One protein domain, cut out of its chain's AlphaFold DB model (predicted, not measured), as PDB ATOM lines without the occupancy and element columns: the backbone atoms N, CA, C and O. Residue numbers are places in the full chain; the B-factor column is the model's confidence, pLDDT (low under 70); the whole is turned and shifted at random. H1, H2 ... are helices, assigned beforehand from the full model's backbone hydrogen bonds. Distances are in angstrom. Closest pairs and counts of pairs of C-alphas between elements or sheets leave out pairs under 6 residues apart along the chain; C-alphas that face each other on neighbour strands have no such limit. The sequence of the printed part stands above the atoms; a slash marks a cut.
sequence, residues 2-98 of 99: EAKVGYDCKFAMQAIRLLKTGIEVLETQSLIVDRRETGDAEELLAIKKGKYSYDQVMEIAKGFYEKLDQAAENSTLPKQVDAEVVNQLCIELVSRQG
ATOM      1  N   GLU A   2       7.256 -29.234  51.366       58.34
ATOM      2  CA  GLU A   2       5.962 -29.883  51.088       58.34
ATOM      3  C   GLU A   2       5.445 -30.725  52.262       58.34
ATOM      4  O   GLU A   2       4.302 -30.575  52.673       58.34
ATOM      5  N   ALA A   3       6.325 -31.491  52.915       57.41
ATOM      6  CA  ALA A   3       5.985 -32.275  54.106       57.41
ATOM      7  C   ALA A   3       5.493 -31.452  55.321       57.41
ATOM      8  O   ALA A   3       4.977 -32.036  56.266       57.41
ATOM      9  N   LYS A   4       5.671 -30.118  55.338       61.81
ATOM     10  CA  LYS A   4       5.223 -29.244  56.443       61.81
ATOM     11  C   LYS A   4       3.845 -28.617  56.215       61.81
ATOM     12  O   LYS A   4       3.206 -28.253  57.192       61.81
ATOM     13  N   VAL A   5       3.423 -28.450  54.963       67.56
ATOM     14  CA  VAL A   5       2.185 -27.728  54.604       67.56
ATOM     15  C   VAL A   5       1.237 -28.528  53.709       67.56
ATOM     16  O   VAL A   5       0.104 -28.108  53.509       67.56
ATOM     17  N   GLY A   6       1.656 -29.696  53.214       76.31
ATOM     18  CA  GLY A   6       0.787 -30.643  52.509       76.31
ATOM     19  C   GLY A   6       0.599 -30.379  51.011       76.31
ATOM     20  O   GLY A   6      -0.213 -31.054  50.392       76.31
ATOM     21  N   TYR A   7       1.333 -29.431  50.418       83.62
ATOM     22  CA  TYR A   7       1.278 -29.122  48.984       83.62
ATOM     23  C   TYR A   7       2.620 -28.592  48.456       83.62
ATOM     24  O   TYR A   7       3.497 -28.201  49.235       83.62
ATOM     25  N   ASP A   8       2.775 -28.547  47.129       90.25
ATOM     26  CA  ASP A   8       3.963 -27.971  46.498       90.25
ATOM     27  C   ASP A   8       3.908 -26.431  46.506       90.25
ATOM     28  O   ASP A   8       3.253 -25.780  45.681       90.25
ATOM     29  N   CYS A   9       4.638 -25.825  47.448       91.88
ATOM     30  CA  CYS A   9       4.716 -24.373  47.616       91.88
ATOM     31  C   CYS A   9       5.259 -23.634  46.387       91.88
ATOM     32  O   CYS A   9       4.929 -22.464  46.171       91.88
ATOM     33  N   LYS A  10       6.133 -24.272  45.600       91.44
ATOM     34  CA  LYS A  10       6.722 -23.656  44.408       91.44
ATOM     35  C   LYS A  10       5.672 -23.563  43.311       91.44
ATOM     36  O   LYS A  10       5.562 -22.500  42.699       91.44
ATOM     37  N   PHE A  11       4.905 -24.629  43.081       93.19
ATOM     38  CA  PHE A  11       3.830 -24.597  42.087       93.19
ATOM     39  C   PHE A  11       2.694 -23.674  42.514       93.19
ATOM     40  O   PHE A  11       2.222 -22.906  41.686       93.19
ATOM     41  N   ALA A  12       2.327 -23.655  43.797       94.38
ATOM     42  CA  ALA A  12       1.343 -22.705  44.317       94.38
ATOM     43  C   ALA A  12       1.744 -21.241  44.071       94.38
ATOM     44  O   ALA A  12       0.967 -20.465  43.519       94.38
ATOM     45  N   MET A  13       2.984 -20.872  44.419       96.31
ATOM     46  CA  MET A  13       3.514 -19.537  44.130       96.31
ATOM     47  C   MET A  13       3.476 -19.245  42.629       96.31
ATOM     48  O   MET A  13       3.072 -18.161  42.220       96.31
ATOM     49  N   GLN A  14       3.878 -20.213  41.806       96.25
ATOM     50  CA  GLN A  14       3.925 -20.051  40.360       96.25
ATOM     51  C   GLN A  14       2.523 -19.879  39.752       96.25
ATOM     52  O   GLN A  14       2.364 -19.058  38.853       96.25
ATOM     53  N   ALA A  15       1.517 -20.594  40.255       96.31
ATOM     54  CA  ALA A  15       0.125 -20.446  39.844       96.31
ATOM     55  C   ALA A  15      -0.414 -19.055  40.204       96.31
ATOM     56  O   ALA A  15      -0.911 -18.347  39.332       96.31
ATOM     57  N   ILE A  16      -0.225 -18.616  41.454       97.44
ATOM     58  CA  ILE A  16      -0.646 -17.280  41.902       97.44
ATOM     59  C   ILE A  16       0.064 -16.187  41.096       97.44
ATOM     60  O   ILE A  16      -0.585 -15.249  40.641       97.44
ATOM     61  N   ARG A  17       1.370 -16.328  40.836       97.94
ATOM     62  CA  ARG A  17       2.120 -15.395  39.981       97.94
ATOM     63  C   ARG A  17       1.492 -15.269  38.593       97.94
ATOM     64  O   ARG A  17       1.332 -14.154  38.118       97.94
ATOM     65  N   LEU A  18       1.137 -16.388  37.956       97.62
ATOM     66  CA  LEU A  18       0.512 -16.374  36.629       97.62
ATOM     67  C   LEU A  18      -0.864 -15.710  36.644       97.62
ATOM     68  O   LEU A  18      -1.150 -14.940  35.736       97.62
ATOM     69  N   LEU A  19      -1.684 -15.957  37.669       98.00
ATOM     70  CA  LEU A  19      -2.986 -15.297  37.803       98.00
ATOM     71  C   LEU A  19      -2.828 -13.777  37.922       98.00
ATOM     72  O   LEU A  19      -3.467 -13.034  37.184       98.00
ATOM     73  N   LYS A  20      -1.923 -13.314  38.794       97.81
ATOM     74  CA  LYS A  20      -1.644 -11.881  38.973       97.81
ATOM     75  C   LYS A  20      -1.130 -11.234  37.690       97.81
ATOM     76  O   LYS A  20      -1.603 -10.165  37.323       97.81
ATOM     77  N   THR A  21      -0.208 -11.893  36.991       97.81
ATOM     78  CA  THR A  21       0.292 -11.417  35.695       97.81
ATOM     79  C   THR A  21      -0.800 -11.418  34.621       97.81
ATOM     80  O   THR A  21      -0.855 -10.499  33.814       97.81
ATOM     81  N   GLY A  22      -1.689 -12.413  34.602       97.25
ATOM     82  CA  GLY A  22      -2.819 -12.449  33.671       97.25
ATOM     83  C   GLY A  22      -3.763 -11.264  33.869       97.25
ATOM     84  O   GLY A  22      -4.095 -10.590  32.901       97.25
ATOM     85  N   ILE A  23      -4.126 -10.969  35.121       97.75
ATOM     86  CA  ILE A  23      -4.946  -9.800  35.482       97.75
ATOM     87  C   ILE A  23      -4.256  -8.507  35.031       97.75
ATOM     88  O   ILE A  23      -4.858  -7.707  34.326       97.75
ATOM     89  N   GLU A  24      -2.974  -8.344  35.364       97.56
ATOM     90  CA  GLU A  24      -2.167  -7.182  34.976       97.56
ATOM     91  C   GLU A  24      -2.187  -6.939  33.460       97.56
ATOM     92  O   GLU A  24      -2.450  -5.821  33.018       97.56
ATOM     93  N   VAL A  25      -1.970  -7.983  32.656       97.31
ATOM     94  CA  VAL A  25      -1.997  -7.883  31.191       97.31
ATOM     95  C   VAL A  25      -3.395  -7.522  30.690       97.31
ATOM     96  O   VAL A  25      -3.524  -6.674  29.810       97.31
ATOM     97  N   LEU A  26      -4.444  -8.134  31.241       97.25
ATOM     98  CA  LEU A  26      -5.821  -7.887  30.806       97.25
ATOM     99  C   LEU A  26      -6.300  -6.469  31.139       97.25
ATOM    100  O   LEU A  26      -7.027  -5.883  30.333       97.25
ATOM    101  N   GLU A  27      -5.883  -5.922  32.283       96.38
ATOM    102  CA  GLU A  27      -6.274  -4.589  32.757       96.38
ATOM    103  C   GLU A  27      -5.420  -3.467  32.157       96.38
ATOM    104  O   GLU A  27      -5.936  -2.399  31.829       96.38
ATOM    105  N   THR A  28      -4.110  -3.688  32.017       95.56
ATOM    106  CA  THR A  28      -3.146  -2.622  31.681       95.56
ATOM    107  C   THR A  28      -2.525  -2.758  30.296       95.56
ATOM    108  O   THR A  28      -1.834  -1.844  29.844       95.56
ATOM    109  N   GLN A  29      -2.725  -3.900  29.628       95.38
ATOM    110  CA  GLN A  29      -2.092  -4.251  28.346       95.38
ATOM    111  C   GLN A  29      -0.557  -4.195  28.392       95.38
ATOM    112  O   GLN A  29       0.109  -4.105  27.362       95.38
ATOM    113  N   SER A  30       0.006  -4.250  29.599       94.50
ATOM    114  CA  SER A  30       1.433  -4.182  29.878       94.50
ATOM    115  C   SER A  30       1.861  -5.419  30.662       94.50
ATOM    116  O   SER A  30       1.054  -6.050  31.340       94.50
ATOM    117  N   LEU A  31       3.139  -5.780  30.538       95.62
ATOM    118  CA  LEU A  31       3.728  -6.921  31.229       95.62
ATOM    119  C   LEU A  31       5.018  -6.504  31.933       95.62
ATOM    120  O   LEU A  31       6.046  -6.280  31.292       95.62
ATOM    121  N   ILE A  32       4.978  -6.485  33.259       96.06
ATOM    122  CA  ILE A  32       6.128  -6.276  34.129       96.06
ATOM    123  C   ILE A  32       6.622  -7.646  34.610       96.06
ATOM    124  O   ILE A  32       6.040  -8.313  35.477       96.06
ATOM    125  N   VAL A  33       7.727  -8.092  34.009       94.06
ATOM    126  CA  VAL A  33       8.332  -9.402  34.296       94.06
ATOM    127  C   VAL A  33       8.985  -9.423  35.681       94.06
ATOM    128  O   VAL A  33       8.890 -10.428  36.394       94.06
ATOM    129  N   ASP A  34       9.634  -8.327  36.081       96.06
ATOM    130  CA  ASP A  34      10.254  -8.220  37.399       96.06
ATOM    131  C   ASP A  34       9.202  -7.958  38.481       96.06
ATOM    132  O   ASP A  34       8.715  -6.846  38.668       96.06
ATOM    133  N   ARG A  35       8.892  -8.998  39.259       95.25
ATOM    134  CA  ARG A  35       7.877  -8.925  40.320       95.25
ATOM    135  C   ARG A  35       8.254  -8.021  41.501       95.25
ATOM    136  O   ARG A  35       7.443  -7.780  42.394       95.25
ATOM    137  N   ARG A  36       9.501  -7.539  41.554       96.38
ATOM    138  CA  ARG A  36       9.917  -6.513  42.521       96.38
ATOM    139  C   ARG A  36       9.345  -5.153  42.143       96.38
ATOM    140  O   ARG A  36       8.958  -4.409  43.034       96.38
ATOM    141  N   GLU A  37       9.247  -4.864  40.847       95.94
ATOM    142  CA  GLU A  37       8.694  -3.608  40.332       95.94
ATOM    143  C   GLU A  37       7.175  -3.534  40.532       95.94
ATOM    144  O   GLU A  37       6.651  -2.481  40.877       95.94
ATOM    145  N   THR A  38       6.471  -4.666  40.425       93.62
ATOM    146  CA  THR A  38       5.033  -4.772  40.743       93.62
ATOM    147  C   THR A  38       4.734  -4.792  42.243       93.62
ATOM    148  O   THR A  38       3.572  -4.741  42.638       93.62
ATOM    149  N   GLY A  39       5.760  -4.905  43.096       94.75
ATOM    150  CA  GLY A  39       5.626  -4.915  44.555       94.75
ATOM    151  C   GLY A  39       5.089  -6.217  45.163       94.75
ATOM    152  O   GLY A  39       4.891  -6.279  46.373       94.75
ATOM    153  N   ASP A  40       4.878  -7.279  44.377       95.62
ATOM    154  CA  ASP A  40       4.319  -8.548  44.866       95.62
ATOM    155  C   ASP A  40       5.343  -9.667  45.101       95.62
ATOM    156  O   ASP A  40       4.988 -10.765  45.543       95.62
ATOM    157  N   ALA A  41       6.630  -9.395  44.879       96.62
ATOM    158  CA  ALA A  41       7.704 -10.355  45.114       96.62
ATOM    159  C   ALA A  41       7.712 -10.933  46.545       96.62
ATOM    160  O   ALA A  41       7.944 -12.132  46.721       96.62
ATOM    161  N   GLU A  42       7.465 -10.115  47.573       96.94
ATOM    162  CA  GLU A  42       7.500 -10.572  48.968       96.94
ATOM    163  C   GLU A  42       6.365 -11.546  49.302       96.94
ATOM    164  O   GLU A  42       6.597 -12.561  49.966       96.94
ATOM    165  N   GLU A  43       5.160 -11.279  48.794       95.56
ATOM    166  CA  GLU A  43       3.990 -12.152  48.932       95.56
ATOM    167  C   GLU A  43       4.239 -13.505  48.248       95.56
ATOM    168  O   GLU A  43       4.077 -14.569  48.853       95.56
ATOM    169  N   LEU A  44       4.739 -13.482  47.009       96.38
ATOM    170  CA  LEU A  44       5.084 -14.696  46.266       96.38
ATOM    171  C   LEU A  44       6.159 -15.517  46.998       96.38
ATOM    172  O   LEU A  44       6.066 -16.745  47.107       96.38
ATOM    173  N   LEU A  45       7.172 -14.854  47.564       96.19
ATOM    174  CA  LEU A  45       8.191 -15.516  48.377       96.19
ATOM    175  C   LEU A  45       7.624 -16.088  49.681       96.19
ATOM    176  O   LEU A  45       8.090 -17.142  50.119       96.19
ATOM    177  N   ALA A  46       6.639 -15.440  50.304       95.75
ATOM    178  CA  ALA A  46       5.954 -15.959  51.485       95.75
ATOM    179  C   ALA A  46       5.212 -17.272  51.178       95.75
ATOM    180  O   ALA A  46       5.376 -18.245  51.919       95.75
ATOM    181  N   ILE A  47       4.496 -17.335  50.049       93.94
ATOM    182  CA  ILE A  47       3.835 -18.559  49.565       93.94
ATOM    183  C   ILE A  47       4.868 -19.655  49.299       93.94
ATOM    184  O   ILE A  47       4.754 -20.757  49.834       93.94
ATOM    185  N   LYS A  48       5.945 -19.340  48.565       93.69
ATOM    186  CA  LYS A  48       7.027 -20.296  48.270       93.69
ATOM    187  C   LYS A  48       7.695 -20.844  49.536       93.69
ATOM    188  O   LYS A  48       8.116 -21.997  49.557       93.69
ATOM    189  N   LYS A  49       7.803 -20.028  50.590       94.06
ATOM    190  CA  LYS A  49       8.370 -20.420  51.891       94.06
ATOM    191  C   LYS A  49       7.407 -21.253  52.750       94.06
ATOM    192  O   LYS A  49       7.822 -21.698  53.818       94.06
ATOM    193  N   GLY A  50       6.167 -21.479  52.304       91.88
ATOM    194  CA  GLY A  50       5.158 -22.241  53.043       91.88
ATOM    195  C   GLY A  50       4.613 -21.492  54.257       91.88
ATOM    196  O   GLY A  50       4.347 -22.113  55.280       91.88
ATOM    197  N   LYS A  51       4.496 -20.156  54.184       94.00
ATOM    198  CA  LYS A  51       3.874 -19.360  55.259       94.00
ATOM    199  C   LYS A  51       2.353 -19.549  55.360       94.00
ATOM    200  O   LYS A  51       1.776 -19.130  56.355       94.00
ATOM    201  N   TYR A  52       1.738 -20.141  54.341       91.38
ATOM    202  CA  TYR A  52       0.298 -20.342  54.234       91.38
ATOM    203  C   TYR A  52      -0.023 -21.835  54.291       91.38
ATOM    204  O   TYR A  52       0.779 -22.663  53.852       91.38
ATOM    205  N   SER A  53      -1.191 -22.175  54.830       92.06
ATOM    206  CA  SER A  53      -1.753 -23.518  54.692       92.06
ATOM    207  C   SER A  53      -2.275 -23.746  53.270       92.06
ATOM    208  O   SER A  53      -2.437 -22.805  52.491       92.06
ATOM    209  N   TYR A  54      -2.566 -25.006  52.940       89.75
ATOM    210  CA  TYR A  54      -3.199 -25.358  51.671       89.75
ATOM    211  C   TYR A  54      -4.505 -24.582  51.445       89.75
ATOM    212  O   TYR A  54      -4.652 -23.923  50.419       89.75
ATOM    213  N   ASP A  55      -5.408 -24.590  52.430       92.75
ATOM    214  CA  ASP A  55      -6.717 -23.937  52.319       92.75
ATOM    215  C   ASP A  55      -6.584 -22.427  52.088       92.75
ATOM    216  O   ASP A  55      -7.247 -21.874  51.215       92.75
ATOM    217  N   GLN A  56      -5.651 -21.772  52.789       94.38
ATOM    218  CA  GLN A  56      -5.373 -20.348  52.593       94.38
ATOM    219  C   GLN A  56      -4.894 -20.055  51.168       94.38
ATOM    220  O   GLN A  56      -5.346 -19.099  50.543       94.38
ATOM    221  N   VAL A  57      -3.985 -20.872  50.628       93.88
ATOM    222  CA  VAL A  57      -3.521 -20.714  49.243       93.88
ATOM    223  C   VAL A  57      -4.658 -20.932  48.248       93.88
ATOM    224  O   VAL A  57      -4.739 -20.204  47.259       93.88
ATOM    225  N   MET A  58      -5.537 -21.899  48.502       94.31
ATOM    226  CA  MET A  58      -6.688 -22.168  47.643       94.31
ATOM    227  C   MET A  58      -7.695 -21.016  47.650       94.31
ATOM    228  O   MET A  58      -8.186 -20.642  46.585       94.31
ATOM    229  N   GLU A  59      -7.960 -20.401  48.805       96.81
ATOM    230  CA  GLU A  59      -8.795 -19.195  48.888       96.81
ATOM    231  C   GLU A  59      -8.180 -18.019  48.121       96.81
ATOM    232  O   GLU A  59      -8.871 -17.369  47.334       96.81
ATOM    233  N   ILE A  60      -6.870 -17.787  48.279       95.88
ATOM    234  CA  ILE A  60      -6.142 -16.750  47.531       95.88
ATOM    235  C   ILE A  60      -6.263 -16.997  46.022       95.88
ATOM    236  O   ILE A  60      -6.593 -16.084  45.265       95.88
ATOM    237  N   ALA A  61      -6.021 -18.232  45.578       96.00
ATOM    238  CA  ALA A  61      -6.110 -18.597  44.170       96.00
ATOM    239  C   ALA A  61      -7.525 -18.381  43.621       96.00
ATOM    240  O   ALA A  61      -7.673 -17.780  42.559       96.00
ATOM    241  N   LYS A  62      -8.564 -18.807  44.352       97.31
ATOM    242  CA  LYS A  62      -9.963 -18.624  43.948       97.31
ATOM    243  C   LYS A  62     -10.316 -17.145  43.770       97.31
ATOM    244  O   LYS A  62     -10.883 -16.782  42.745       97.31
ATOM    245  N   GLY A  63      -9.913 -16.288  44.709       98.00
ATOM    246  CA  GLY A  63     -10.135 -14.845  44.592       98.00
ATOM    247  C   GLY A  63      -9.431 -14.227  43.378       98.00
ATOM    248  O   GLY A  63      -9.968 -13.324  42.742       98.00
ATOM    249  N   PHE A  64      -8.242 -14.719  43.016       98.19
ATOM    250  CA  PHE A  64      -7.569 -14.283  41.791       98.19
ATOM    251  C   PHE A  64      -8.211 -14.834  40.514       98.19
ATOM    252  O   PHE A  64      -8.226 -14.119  39.519       98.19
ATOM    253  N   TYR A  65      -8.769 -16.046  40.524       97.44
ATOM    254  CA  TYR A  65      -9.548 -16.556  39.390       97.44
ATOM    255  C   TYR A  65     -10.775 -15.685  39.110       97.44
ATOM    256  O   TYR A  65     -10.961 -15.251  37.980       97.44
ATOM    257  N   GLU A  66     -11.549 -15.343  40.142       97.88
ATOM    258  CA  GLU A  66     -12.729 -14.478  39.990       97.88
ATOM    259  C   GLU A  66     -12.356 -13.092  39.433       97.88
ATOM    260  O   GLU A  66     -13.052 -12.548  38.575       97.88
ATOM    261  N   LYS A  67     -11.220 -12.531  39.870       97.94
ATOM    262  CA  LYS A  67     -10.683 -11.278  39.315       97.94
ATOM    263  C   LYS A  67     -10.211 -11.424  37.873       97.94
ATOM    264  O   LYS A  67     -10.403 -10.505  37.086       97.94
ATOM    265  N   LEU A  68      -9.585 -12.548  37.529       97.94
ATOM    266  CA  LEU A  68      -9.135 -12.819  36.167       97.94
ATOM    267  C   LEU A  68     -10.322 -12.878  35.203       97.94
ATOM    268  O   LEU A  68     -10.248 -12.280  34.133       97.94
ATOM    269  N   ASP A  69     -11.413 -13.536  35.598       97.38
ATOM    270  CA  ASP A  69     -12.638 -13.609  34.799       97.38
ATOM    271  C   ASP A  69     -13.231 -12.209  34.576       97.38
ATOM    272  O   ASP A  69     -13.490 -11.818  33.438       97.38
ATOM    273  N   GLN A  70     -13.329 -11.398  35.635       97.69
ATOM    274  CA  GLN A  70     -13.786 -10.004  35.533       97.69
ATOM    275  C   GLN A  70     -12.873  -9.151  34.640       97.69
ATOM    276  O   GLN A  70     -13.353  -8.363  33.823       97.69
ATOM    277  N   ALA A  71     -11.552  -9.295  34.766       97.50
ATOM    278  CA  ALA A  71     -10.600  -8.588  33.918       97.50
ATOM    279  C   ALA A  71     -10.737  -9.023  32.451       97.50
ATOM    280  O   ALA A  71     -10.697  -8.187  31.554       97.50
ATOM    281  N   ALA A  72     -10.956 -10.315  32.193       95.94
ATOM    282  CA  ALA A  72     -11.126 -10.856  30.849       95.94
ATOM    283  C   ALA A  72     -12.425 -10.391  30.172       95.94
ATOM    284  O   ALA A  72     -12.437 -10.214  28.953       95.94
ATOM    285  N   GLU A  73     -13.503 -10.194  30.937       96.19
ATOM    286  CA  GLU A  73     -14.766  -9.629  30.443       96.19
ATOM    287  C   GLU A  73     -14.632  -8.152  30.054       96.19
ATOM    288  O   GLU A  73     -15.217  -7.719  29.063       96.19
ATOM    289  N   ASN A  74     -13.837  -7.390  30.811       95.69
ATOM    290  CA  ASN A  74     -13.655  -5.954  30.600       95.69
ATOM    291  C   ASN A  74     -12.466  -5.605  29.687       95.69
ATOM    292  O   ASN A  74     -12.310  -4.447  29.296       95.69
ATOM    293  N   SER A  75     -11.614  -6.576  29.355       96.31
ATOM    294  CA  SER A  75     -10.420  -6.336  28.549       96.31
ATOM    295  C   SER A  75     -10.772  -6.007  27.100       96.31
ATOM    296  O   SER A  75     -11.627  -6.635  26.477       96.31
ATOM    297  N   THR A  76     -10.042  -5.051  26.530       95.38
ATOM    298  CA  THR A  76     -10.126  -4.686  25.109       95.38
ATOM    299  C   THR A  76      -9.129  -5.451  24.238       95.38
ATOM    300  O   THR A  76      -9.071  -5.222  23.029       95.38
ATOM    301  N   LEU A  77      -8.350  -6.367  24.825       94.44
ATOM    302  CA  LEU A  77      -7.425  -7.205  24.071       94.44
ATOM    303  C   LEU A  77      -8.183  -8.145  23.119       94.44
ATOM    304  O   LEU A  77      -9.214  -8.720  23.488       94.44
ATOM    305  N   PRO A  78      -7.673  -8.349  21.894       92.62
ATOM    306  CA  PRO A  78      -8.297  -9.262  20.954       92.62
ATOM    307  C   PRO A  78      -8.210 -10.703  21.468       92.62
ATOM    308  O   PRO A  78      -7.225 -11.116  22.078       92.62
ATOM    309  N   LYS A  79      -9.237 -11.509  21.171       90.44
ATOM    310  CA  LYS A  79      -9.275 -12.935  21.552       90.44
ATOM    311  C   LYS A  79      -8.182 -13.766  20.870       90.44
ATOM    312  O   LYS A  79      -7.877 -14.860  21.337       90.44
ATOM    313  N   GLN A  80      -7.644 -13.282  19.755       92.75
ATOM    314  CA  GLN A  80      -6.599 -13.944  18.983       92.75
ATOM    315  C   GLN A  80      -5.578 -12.914  18.510       92.75
ATOM    316  O   GLN A  80      -5.923 -11.768  18.224       92.75
ATOM    317  N   VAL A  81      -4.321 -13.341  18.439       92.38
ATOM    318  CA  VAL A  81      -3.232 -12.547  17.869       92.38
ATOM    319  C   VAL A  81      -3.280 -12.601  16.344       92.38
ATOM    320  O   VAL A  81      -3.717 -13.598  15.768       92.38
ATOM    321  N   ASP A  82      -2.791 -11.551  15.691       96.19
ATOM    322  CA  ASP A  82      -2.579 -11.565  14.248       96.19
ATOM    323  C   ASP A  82      -1.348 -12.422  13.918       96.19
ATOM    324  O   ASP A  82      -0.212 -12.084  14.268       96.19
ATOM    325  N   ALA A  83      -1.580 -13.563  13.270       95.50
ATOM    326  CA  ALA A  83      -0.531 -14.523  12.955       95.50
ATOM    327  C   ALA A  83       0.517 -13.969  11.975       95.50
ATOM    328  O   ALA A  83       1.688 -14.338  12.074       95.50
ATOM    329  N   GLU A  84       0.125 -13.085  11.053       97.00
ATOM    330  CA  GLU A  84       1.038 -12.492  10.074       97.00
ATOM    331  C   GLU A  84       1.990 -11.511  10.761       97.00
ATOM    332  O   GLU A  84       3.207 -11.595  10.577       97.00
ATOM    333  N   VAL A  85       1.455 -10.665  11.648       96.56
ATOM    334  CA  VAL A  85       2.254  -9.738  12.468       96.56
ATOM    335  C   VAL A  85       3.246 -10.497  13.348       96.56
ATOM    336  O   VAL A  85       4.426 -10.145  13.398       96.56
ATOM    337  N   VAL A  86       2.794 -11.561  14.022       95.88
ATOM    338  CA  VAL A  86       3.664 -12.388  14.873       95.88
ATOM    339  C   VAL A  86       4.781 -13.035  14.052       95.88
ATOM    340  O   VAL A  86       5.942 -12.983  14.456       95.88
ATOM    341  N   ASN A  87       4.462 -13.601  12.885       96.88
ATOM    342  CA  ASN A  87       5.459 -14.215  12.011       96.88
ATOM    343  C   ASN A  87       6.500 -13.195  11.524       96.88
ATOM    344  O   ASN A  87       7.702 -13.466  11.564       96.88
ATOM    345  N   GLN A  88       6.056 -12.005  11.117       97.19
ATOM    346  CA  GLN A  88       6.953 -10.944  10.666       97.19
ATOM    347  C   GLN A  88       7.901 -10.488  11.784       97.19
ATOM    348  O   GLN A  88       9.101 -10.326  11.547       97.19
ATOM    349  N   LEU A  89       7.391 -10.355  13.014       96.19
ATOM    350  CA  LEU A  89       8.203 -10.052  14.191       96.19
ATOM    351  C   LEU A  89       9.236 -11.157  14.470       96.19
ATOM    352  O   LEU A  89      10.392 -10.856  14.761       96.19
ATOM    353  N   CYS A  90       8.855 -12.434  14.357       95.44
ATOM    354  CA  CYS A  90       9.788 -13.552  14.525       95.44
ATOM    355  C   CYS A  90      10.946 -13.490  13.520       95.44
ATOM    356  O   CYS A  90      12.101 -13.630  13.925       95.44
ATOM    357  N   ILE A  91      10.654 -13.240  12.239       95.62
ATOM    358  CA  ILE A  91      11.678 -13.075  11.195       95.62
ATOM    359  C   ILE A  91      12.622 -11.923  11.558       95.62
ATOM    360  O   ILE A  91      13.837 -12.105  11.565       95.62
ATOM    361  N   GLU A  92      12.075 -10.762  11.926       96.25
ATOM    362  CA  GLU A  92      12.853  -9.579  12.306       96.25
ATOM    363  C   GLU A  92      13.818  -9.861  13.469       96.25
ATOM    364  O   GLU A  92      14.996  -9.499  13.404       96.25
ATOM    365  N   LEU A  93      13.340 -10.523  14.525       95.00
ATOM    366  CA  LEU A  93      14.153 -10.854  15.697       95.00
ATOM    367  C   LEU A  93      15.301 -11.813  15.358       95.00
ATOM    368  O   LEU A  93      16.418 -11.616  15.840       95.00
ATOM    369  N   VAL A  94      15.047 -12.823  14.520       94.75
ATOM    370  CA  VAL A  94      16.072 -13.790  14.097       94.75
ATOM    371  C   VAL A  94      17.100 -13.130  13.178       94.75
ATOM    372  O   VAL A  94      18.299 -13.279  13.410       94.75
ATOM    373  N   SER A  95      16.666 -12.336  12.193       93.56
ATOM    374  CA  SER A  95      17.578 -11.607  11.299       93.56
ATOM    375  C   SER A  95      18.488 -10.637  12.059       93.56
ATOM    376  O   SER A  95      19.656 -10.483  11.707       93.56
ATOM    377  N   ARG A  96      17.994 -10.011  13.135       90.75
ATOM    378  CA  ARG A  96      18.797  -9.131  14.003       90.75
ATOM    379  C   ARG A  96      19.876  -9.857  14.800       90.75
ATOM    380  O   ARG A  96      20.884  -9.237  15.126       90.75
ATOM    381  N   GLN A  97      19.677 -11.133  15.131       83.50
ATOM    382  CA  GLN A  97      20.691 -11.933  15.827       83.50
ATOM    383  C   GLN A  97      21.839 -12.390  14.913       83.50
ATOM    384  O   GLN A  97      22.844 -12.868  15.432       83.50
ATOM    385  N   GLY A  98      21.741 -12.181  13.594       68.38
ATOM    386  CA  GLY A  98      22.830 -12.458  12.657       68.38
ATOM    387  C   GLY A  98      23.058 -13.951  12.416       68.38
ATOM    388  O   GLY A  98      24.183 -14.425  12.566       68.38
TER     389      GLY A  98
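AT A GLANCE: This is residues 2 to 98 of the 99 residues of an uncharacterized protein of Planktothrix agardhii (UniProt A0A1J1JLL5). What shape is this? Two long helices, H4 and H2, lie side by side, H3 folds back on part of H2, and residues 78 to 98, with H5, stick out as an arm. What else? The printed part has 97 residues with five named helices, H1 to H5 in order; it is all helix and loose, radius of gyration of the C-alphas 17.2 A, spanning 50 by 36 by 22 A.

IN THESE COORDINATES: Where is the longest helix? H4, residues 54 to 74, runs 30.5 A from C-alpha 54 at (-3.199, -25.358, 51.671). And the others? H2 is residues 9 to 28, 28.1 A; H3 41 to 48; H1 2 to 5; H5 83 to 96, ending at C-alpha 96 (18.797, -9.131, 14.003).

HOW THE PARTS SIT: What touches H4? H2 does, the same way at a shallow tilt of 19 degrees; the closest C-alphas, of Ile 23 and Leu 68, are 5.2 A apart. And H3? H2, with residues 9 to 17 alone, touches H3 in a helical hairpin, closest C-alphas Cys 9 and Lys 48, 4.7 A. Backbones? Every O i to N i+4 pair is within hydrogen-bond range in H2 to H5; H1 is too short for one.

THE WHOLE: How large? The farthest C-alphas, of Asp 55 and Gly 98, are 50.8 A apart. Any weak places? The printed part has no cut; the link H2 to H3 is long; residues 2 to 5 and 98 have pLDDT under 70.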